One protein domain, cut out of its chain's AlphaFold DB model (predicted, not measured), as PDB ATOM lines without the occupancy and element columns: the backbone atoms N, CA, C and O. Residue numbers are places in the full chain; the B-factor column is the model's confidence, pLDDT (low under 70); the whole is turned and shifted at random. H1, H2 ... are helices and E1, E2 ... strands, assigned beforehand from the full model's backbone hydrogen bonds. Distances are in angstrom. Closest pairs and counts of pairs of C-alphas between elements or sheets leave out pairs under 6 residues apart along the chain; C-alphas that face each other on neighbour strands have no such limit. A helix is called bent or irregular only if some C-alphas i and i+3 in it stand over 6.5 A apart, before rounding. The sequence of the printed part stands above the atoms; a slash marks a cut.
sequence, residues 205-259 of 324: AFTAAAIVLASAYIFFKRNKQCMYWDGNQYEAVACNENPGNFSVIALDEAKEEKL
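What this domain is: This is residues 205 to 259 of the 324 residues of an uncharacterized protein of Pedobacter petrophilus (UniProt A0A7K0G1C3). A long helix, H1, sticks out like a handle with its residues 205 to 220 from a small head, in which a short two-stranded hairpin, E1 and E2, has the small helix H2 packed beside it, mainly along E2. A long loop, residues 238 to 252, leaves the end of E2, swings out and folds back to E1, where its residues 249 to 250 pair with residues 226 to 227 before the chain goes on into H2. The printed part has 55 residues with two named helices and two named strands, in the order H1, E1, E2, H2; the sheet has the order E1 - E2 and is antiparallel, and the class is mixed, helices and strands. The whole is loose, with a radius of gyration of the C-alphas of 14.3 A, and elongated, spanning 46 by 24 by 14 A; the handle makes this length, for the head without residues 205 to 220 spans 24 by 23 by 12 A.

How they stand to each other: The first element, H1, is residues 205 to 222, and its residues 205 to 220 stand free, with no C-alpha 8 or more places away along the chain within 10 A. A tight link of 3 residues joins H1 to the strand E1, residues 226 to 229. A second tight link, of 4 residues, joins E1 to the strand E2, residues 234 to 237. E1 and E2 form a hairpin and are antiparallel neighbours, with 143 degrees between their N-to-C directions. Among the C-alphas that face each other are those of Met 227 and Ala 236, 4.2 A apart. N 237 and O 226 are within hydrogen-bond range at 2.8 A, and so are N 235 and O 228 at 3.0 A. H1 and E2 are apart. Outside the named strands there is a short antiparallel pairing of residues 249 to 250 with residues 226 to 227 of E1. A long link of 15 residues leads from E2 to the helix H2, residues 253 to 258. The closest C-alphas of E2 and H2 are those of Tyr 234 and Glu 256, 4.8 A apart, and 5 pairs of C-alphas of these two elements are within 8 A. E1 and H2 have 1 such pair, the C-alphas of Met 227 and Glu 256, 7.8 A apart. H1 and H2 are apart. In H1 and H2 every O i to N i+4 pair is within hydrogen-bond range, and neither helix is bent.

Where its parts are: H1 begins at C-alpha 205, at (-0.775, -30.579, 45.221), and ends at C-alpha 222, at (-5.202, -38.252, 21.018), with 25.8 A between the two. E1, from Cys 226 to Trp 229, measures 10.7 A from first to last C-alpha. E2, from Tyr 234 to Val 237, measures 9.7 A. H2, from Glu 253 to Lys 258, measures 8.4 A and ends at C-alpha 258, at (9.540, -48.692, 13.935).

The domain as a whole: The two C-alphas farthest apart are those of Ala 205 and Asn 245, 46.2 A. The first and last printed C-alphas, those of Ala 205 and Leu 259, are 40.5 A apart. The printed part has no cut. Of its links, that from E2 to H2 is long; its C-alphas lie 8 to 19 A from the mean of all C-alphas. The 39 residues of the body without the free stretch have a radius of gyration of 9.1 A. The mean pLDDT of the printed part is 86.9, and the model's confidence is low, under 70, at residues 220 to 222 and at residue 244.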
ATOM      1  N   ALA A 205      -0.834 -31.622  46.245       91.75
ATOM      2  CA  ALA A 205      -0.775 -30.579  45.221       91.75
ATOM      3  C   ALA A 205       0.119 -30.973  44.030       91.75
ATOM      4  O   ALA A 205      -0.300 -30.843  42.880       91.75
ATOM      5  N   PHE A 206       1.311 -31.522  44.285       93.94
ATOM      6  CA  PHE A 206       2.199 -32.008  43.225       93.94
ATOM      7  C   PHE A 206       1.604 -33.197  42.467       93.94
ATOM      8  O   PHE A 206       1.691 -33.236  41.243       93.94
ATOM      9  N   THR A 207       0.956 -34.139  43.158       94.06
ATOM     10  CA  THR A 207       0.292 -35.269  42.491       94.06
ATOM     11  C   THR A 207      -0.875 -34.816  41.614       94.06
ATOM     12  O   THR A 207      -0.980 -35.265  40.477       94.06
ATOM     13  N   ALA A 208      -1.699 -33.871  42.077       94.81
ATOM     14  CA  ALA A 208      -2.790 -33.311  41.284       94.81
ATOM     15  C   ALA A 208      -2.261 -32.573  40.044       94.81
ATOM     16  O   ALA A 208      -2.771 -32.778  38.942       94.81
ATOM     17  N   ALA A 209      -1.193 -31.784  40.195       95.56
ATOM     18  CA  ALA A 209      -0.534 -31.121  39.074       95.56
ATOM     19  C   ALA A 209       0.047 -32.129  38.064       95.56
ATOM     20  O   ALA A 209      -0.132 -31.963  36.860       95.56
ATOM     21  N   ALA A 210       0.680 -33.207  38.536       95.56
ATOM     22  CA  ALA A 210       1.196 -34.267  37.671       95.56
ATOM     23  C   ALA A 210       0.077 -34.985  36.898       95.56
ATOM     24  O   ALA A 210       0.240 -35.257  35.711       95.56
ATOM     25  N   ILE A 211      -1.077 -35.237  37.529       95.94
ATOM     26  CA  ILE A 211      -2.250 -35.831  36.868       95.94
ATOM     27  C   ILE A 211      -2.812 -34.887  35.795       95.94
ATOM     28  O   ILE A 211      -3.132 -35.335  34.693       95.94
ATOM     29  N   VAL A 212      -2.903 -33.583  36.070       96.00
ATOM     30  CA  VAL A 212      -3.358 -32.584  35.083       96.00
ATOM     31  C   VAL A 212      -2.395 -32.519  33.892       96.00
ATOM     32  O   VAL A 212      -2.832 -32.528  32.745       96.00
ATOM     33  N   LEU A 213      -1.082 -32.539  34.135       94.56
ATOM     34  CA  LEU A 213      -0.078 -32.560  33.067       94.56
ATOM     35  C   LEU A 213      -0.125 -33.857  32.247       94.56
ATOM     36  O   LEU A 213      -0.084 -33.808  31.019       94.56
ATOM     37  N   ALA A 214      -0.250 -35.014  32.903       93.56
ATOM     38  CA  ALA A 214      -0.356 -36.305  32.228       93.56
ATOM     39  C   ALA A 214      -1.642 -36.406  31.393       93.56
ATOM     40  O   ALA A 214      -1.595 -36.837  30.243       93.56
ATOM     41  N   SER A 215      -2.780 -35.967  31.936       89.81
ATOM     42  CA  SER A 215      -4.054 -35.949  31.208       89.81
ATOM     43  C   SER A 215      -4.021 -34.991  30.018       89.81
ATOM     44  O   SER A 215      -4.424 -35.397  28.932       89.81
ATOM     45  N   ALA A 216      -3.459 -33.787  30.168       89.06
ATOM     46  CA  ALA A 216      -3.251 -32.859  29.057       89.06
ATOM     47  C   ALA A 216      -2.349 -33.460  27.966       89.06
ATOM     48  O   ALA A 216      -2.681 -33.376  26.786       89.06
ATOM     49  N   TYR A 217      -1.254 -34.126  28.347       85.69
ATOM     50  CA  TYR A 217      -0.355 -34.805  27.412       85.69
ATOM     51  C   TYR A 217      -1.051 -35.938  26.640       85.69
ATOM     52  O   TYR A 217      -0.935 -36.017  25.415       85.69
ATOM     53  N   ILE A 218      -1.825 -36.780  27.334       82.19
ATOM     54  CA  ILE A 218      -2.615 -37.857  26.714       82.19
ATOM     55  C   ILE A 218      -3.664 -37.273  25.756       82.19
ATOM     56  O   ILE A 218      -3.832 -37.780  24.646       82.19
ATOM     57  N   PHE A 219      -4.342 -36.189  26.145       77.81
ATOM     58  CA  PHE A 219      -5.333 -35.514  25.301       77.81
ATOM     59  C   PHE A 219      -4.696 -34.919  24.038       77.81
ATOM     60  O   PHE A 219      -5.229 -35.082  22.943       77.81
ATOM     61  N   PHE A 220      -3.522 -34.295  24.165       69.50
ATOM     62  CA  PHE A 220      -2.797 -33.714  23.034       69.50
ATOM     63  C   PHE A 220      -2.341 -34.777  22.026       69.50
ATOM     64  O   PHE A 220      -2.435 -34.556  20.818       69.50
ATOM     65  N   LYS A 221      -1.896 -35.950  22.501       66.62
ATOM     66  CA  LYS A 221      -1.567 -37.087  21.626       66.62
ATOM     67  C   LYS A 221      -2.796 -37.661  20.918       66.62
ATOM     68  O   LYS A 221      -2.708 -37.987  19.740       66.62
ATOM     69  N   ARG A 222      -3.947 -37.729  21.594       64.19
ATOM     70  CA  ARG A 222      -5.202 -38.252  21.018       64.19
ATOM     71  C   ARG A 222      -5.724 -37.469  19.815       64.19
ATOM     72  O   ARG A 222      -6.456 -38.039  19.014       64.19
ATOM     73  N   ASN A 223      -5.345 -36.204  19.671       73.62
ATOM     74  CA  ASN A 223      -5.793 -35.373  18.551       73.62
ATOM     75  C   ASN A 223      -5.135 -35.757  17.215       73.62
ATOM     76  O   ASN A 223      -5.594 -35.333  16.156       73.62
ATOM     77  N   LYS A 224      -4.076 -36.571  17.246       83.50
ATOM     78  CA  LYS A 224      -3.397 -37.073  16.053       83.50
ATOM     79  C   LYS A 224      -3.825 -38.512  15.803       83.50
ATOM     80  O   LYS A 224      -3.221 -39.442  16.313       83.50
ATOM     81  N   GLN A 225      -4.918 -38.685  15.068       89.25
ATOM     82  CA  GLN A 225      -5.487 -40.008  14.767       89.25
ATOM     83  C   GLN A 225      -5.070 -40.544  13.394       89.25
ATOM     84  O   GLN A 225      -5.423 -41.666  13.031       89.25
ATOM     85  N   CYS A 226      -4.317 -39.752  12.635       91.94
ATOM     86  CA  CYS A 226      -3.817 -40.116  11.325       91.94
ATOM     87  C   CYS A 226      -2.300 -39.945  11.257       91.94
ATOM     88  O   CYS A 226      -1.682 -39.325  12.120       91.94
ATOM     89  N   MET A 227      -1.696 -40.496  10.214       92.44
ATOM     90  CA  MET A 227      -0.288 -40.320   9.899       92.44
ATOM     91  C   MET A 227      -0.072 -40.239   8.392       92.44
ATOM     92  O   MET A 227      -0.900 -40.704   7.605       92.44
ATOM     93  N   TYR A 228       1.057 -39.673   7.988       90.69
ATOM     94  CA  TYR A 228       1.497 -39.636   6.597       90.69
ATOM     95  C   TYR A 228       2.976 -40.004   6.504       90.69
ATOM     96  O   TYR A 228       3.712 -39.896   7.481       90.69
ATOM     97  N   TRP A 229       3.398 -40.478   5.334       89.00
ATOM     98  CA  TRP A 229       4.801 -40.780   5.056       89.00
ATOM     99  C   TRP A 229       5.497 -39.545   4.476       89.00
ATOM    100  O   TRP A 229       5.142 -39.106   3.381       89.00
ATOM    101  N   ASP A 230       6.506 -39.022   5.171       82.62
ATOM    102  CA  ASP A 230       7.246 -37.810   4.774       82.62
ATOM    103  C   ASP A 230       8.358 -38.077   3.729       82.62
ATOM    104  O   ASP A 230       9.004 -37.160   3.226       82.62
ATOM    105  N   GLY A 231       8.595 -39.350   3.392       84.62
ATOM    106  CA  GLY A 231       9.707 -39.808   2.549       84.62
ATOM    107  C   GLY A 231      10.749 -40.647   3.298       84.62
ATOM    108  O   GLY A 231      11.463 -41.441   2.668       84.62
ATOM    109  N   ASN A 232      10.789 -40.526   4.625       86.38
ATOM    110  CA  ASN A 232      11.757 -41.135   5.527       86.38
ATOM    111  C   ASN A 232      11.104 -41.925   6.669       86.38
ATOM    112  O   ASN A 232      11.602 -42.997   7.005       86.38
ATOM    113  N   GLN A 233      10.029 -41.427   7.268       92.19
ATOM    114  CA  GLN A 233       9.294 -42.046   8.368       92.19
ATOM    115  C   GLN A 233       7.812 -41.643   8.322       92.19
ATOM    116  O   GLN A 233       7.403 -40.795   7.527       92.19
ATOM    117  N   TYR A 234       6.990 -42.274   9.158       92.56
ATOM    118  CA  TYR A 234       5.626 -41.799   9.372       92.56
ATOM    119  C   TYR A 234       5.600 -40.706  10.439       92.56
ATOM    120  O   TYR A 234       6.304 -40.802  11.443       92.56
ATOM    121  N   GLU A 235       4.755 -39.699  10.235       90.31
ATOM    122  CA  GLU A 235       4.503 -38.638  11.208       90.31
ATOM    123  C   GLU A 235       3.012 -38.519  11.514       90.31
ATOM    124  O   GLU A 235       2.180 -38.485  10.604       90.31
ATOM    125  N   ALA A 236       2.674 -38.427  12.803       91.56
ATOM    126  CA  ALA A 236       1.300 -38.292  13.261       91.56
ATOM    127  C   ALA A 236       0.732 -36.870  13.055       91.56
ATOM    128  O   ALA A 236       1.322 -35.864  13.482       91.56
ATOM    129  N   VAL A 237      -0.471 -36.805  12.475       90.56
ATOM    130  CA  VAL A 237      -1.223 -35.583  12.141       90.56
ATOM    131  C   VAL A 237      -2.702 -35.717  12.504       90.56
ATOM    132  O   VAL A 237      -3.218 -36.819  12.715       90.56
ATOM    133  N   ALA A 238      -3.408 -34.589  12.558       88.69
ATOM    134  CA  ALA A 238      -4.863 -34.606  12.609       88.69
ATOM    135  C   ALA A 238      -5.429 -35.039  11.241       88.69
ATOM    136  O   ALA A 238      -4.930 -34.627  10.199       88.69
ATOM    137  N   CYS A 239      -6.473 -35.871  11.215       86.38
ATOM    138  CA  CYS A 239      -7.000 -36.441   9.963       86.38
ATOM    139  C   CYS A 239      -7.591 -35.404   8.988       86.38
ATOM    140  O   CYS A 239      -7.761 -35.691   7.806       86.38
ATOM    141  N   ASN A 240      -7.923 -34.215   9.486       84.44
ATOM    142  CA  ASN A 240      -8.427 -33.076   8.721       84.44
ATOM    143  C   ASN A 240      -7.312 -32.158   8.187       84.44
ATOM    144  O   ASN A 240      -7.607 -31.221   7.448       84.44
ATOM    145  N   GLU A 241      -6.053 -32.411   8.540       80.75
ATOM    146  CA  GLU A 241      -4.896 -31.656   8.068       80.75
ATOM    147  C   GLU A 241      -4.126 -32.479   7.030       80.75
ATOM    148  O   GLU A 241      -3.781 -33.638   7.257       80.75
ATOM    149  N   ASN A 242      -3.831 -31.877   5.875       77.69
ATOM    150  CA  ASN A 242      -2.963 -32.483   4.868       77.69
ATOM    151  C   ASN A 242      -1.751 -31.572   4.613       77.69
ATOM    152  O   ASN A 242      -1.882 -30.596   3.870       77.69
ATOM    153  N   PRO A 243      -0.576 -31.879   5.191       70.38
ATOM    154  CA  PRO A 243       0.597 -31.009   5.138       70.38
ATOM    155  C   PRO A 243       1.323 -30.958   3.778       70.38
ATOM    156  O   PRO A 243       2.432 -30.438   3.712       70.38
ATOM    157  N   GLY A 244       0.742 -31.451   2.677       63.47
ATOM    158  CA  GLY A 244       1.380 -31.308   1.359       63.47
ATOM    159  C   GLY A 244       0.999 -32.349   0.316       63.47
ATOM    160  O   GLY A 244       1.879 -32.965  -0.275       63.47
ATOM    161  N   ASN A 245      -0.299 -32.543   0.054       72.69
ATOM    162  CA  ASN A 245      -0.808 -33.578  -0.864       72.69
ATOM    163  C   ASN A 245      -0.282 -34.991  -0.542       72.69
ATOM    164  O   ASN A 245      -0.171 -35.841  -1.426       72.69
ATOM    165  N   PHE A 246       0.041 -35.253   0.723       77.12
ATOM    166  CA  PHE A 246       0.466 -36.571   1.165       77.12
ATOM    167  C   PHE A 246      -0.748 -37.487   1.328       77.12
ATOM    168  O   PHE A 246      -1.873 -37.034   1.564       77.12
ATOM    169  N   SER A 247      -0.516 -38.796   1.208       81.75
ATOM    170  CA  SER A 247      -1.529 -39.798   1.535       81.75
ATOM    171  C   SER A 247      -1.632 -39.915   3.052       81.75
ATOM    172  O   SER A 247      -0.764 -40.511   3.689       81.75
ATOM    173  N   VAL A 248      -2.693 -39.345   3.617       89.25
ATOM    174  CA  VAL A 248      -3.005 -39.434   5.044       89.25
ATOM    175  C   VAL A 248      -3.788 -40.723   5.294       89.25
ATOM    176  O   VAL A 248      -4.803 -40.974   4.646       89.25
ATOM    177  N   ILE A 249      -3.298 -41.558   6.207       90.00
ATOM    178  CA  ILE A 249      -3.914 -42.832   6.603       90.00
ATOM    179  C   ILE A 249      -4.132 -42.868   8.116       90.00
ATOM    180  O   ILE A 249      -3.568 -42.049   8.838       90.00
ATOM    181  N   ALA A 250      -4.944 -43.805   8.609       92.94
ATOM    182  CA  ALA A 250      -5.140 -43.984  10.048       92.94
ATOM    183  C   ALA A 250      -3.803 -44.257  10.762       92.94
ATOM    184  O   ALA A 250      -2.941 -44.957  10.221       92.94
ATOM    185  N   LEU A 251      -3.639 -43.690  11.959       93.12
ATOM    186  CA  LEU A 251      -2.426 -43.840  12.755       93.12
ATOM    187  C   LEU A 251      -2.212 -45.312  13.131       93.12
ATOM    188  O   LEU A 251      -3.094 -45.963  13.688       93.12
ATOM    189  N   ASP A 252      -1.011 -45.804  12.852       93.00
ATOM    190  CA  ASP A 252      -0.511 -47.100  13.302       93.00
ATOM    191  C   ASP A 252       0.780 -46.832  14.080       93.00
ATOM    192  O   ASP A 252       1.839 -46.608  13.491       93.00
ATOM    193  N   GLU A 253       0.670 -46.812  15.411       90.69
ATOM    194  CA  GLU A 253       1.767 -46.452  16.322       90.69
ATOM    195  C   GLU A 253       3.000 -47.341  16.117       90.69
ATOM    196  O   GLU A 253       4.138 -46.874  16.190       90.69
ATOM    197  N   ALA A 254       2.795 -48.623  15.790       91.12
ATOM    198  CA  ALA A 254       3.898 -49.543  15.549       91.12
ATOM    199  C   ALA A 254       4.679 -49.153  14.289       91.12
ATOM    200  O   ALA A 254       5.912 -49.174  14.304       91.12
ATOM    201  N   LYS A 255       3.984 -48.769  13.210       91.62
ATOM    202  CA  LYS A 255       4.637 -48.283  11.985       91.62
ATOM    203  C   LYS A 255       5.292 -46.923  12.184       91.62
ATOM    204  O   LYS A 255       6.393 -46.736  11.674       91.62
ATOM    205  N   GLU A 256       4.650 -46.010  12.911       92.00
ATOM    206  CA  GLU A 256       5.210 -44.691  13.231       92.00
ATOM    207  C   GLU A 256       6.555 -44.807  13.951       92.00
ATOM    208  O   GLU A 256       7.544 -44.183  13.565       92.00
ATOM    209  N   GLU A 257       6.625 -45.664  14.966       92.19
ATOM    210  CA  GLU A 257       7.826 -45.795  15.779       92.19
ATOM    211  C   GLU A 257       8.941 -46.578  15.066       92.19
ATOM    212  O   GLU A 257      10.122 -46.209  15.145       92.19
ATOM    213  N   LYS A 258       8.579 -47.670  14.377       95.19
ATOM    214  CA  LYS A 258       9.540 -48.692  13.935       95.19
ATOM    215  C   LYS A 258       9.904 -48.606  12.464       95.19
ATOM    216  O   LYS A 258      11.040 -48.948  12.125       95.19
ATOM    217  N   LEU A 259       9.002 -48.159  11.587       95.62
ATOM    218  CA  LEU A 259       9.253 -48.157  10.148       95.62
ATOM    219  C   LEU A 259       9.907 -46.849   9.699       95.62
ATOM    220  O   LEU A 259       9.249 -45.832   9.495       95.62
TER     221      LEU A 259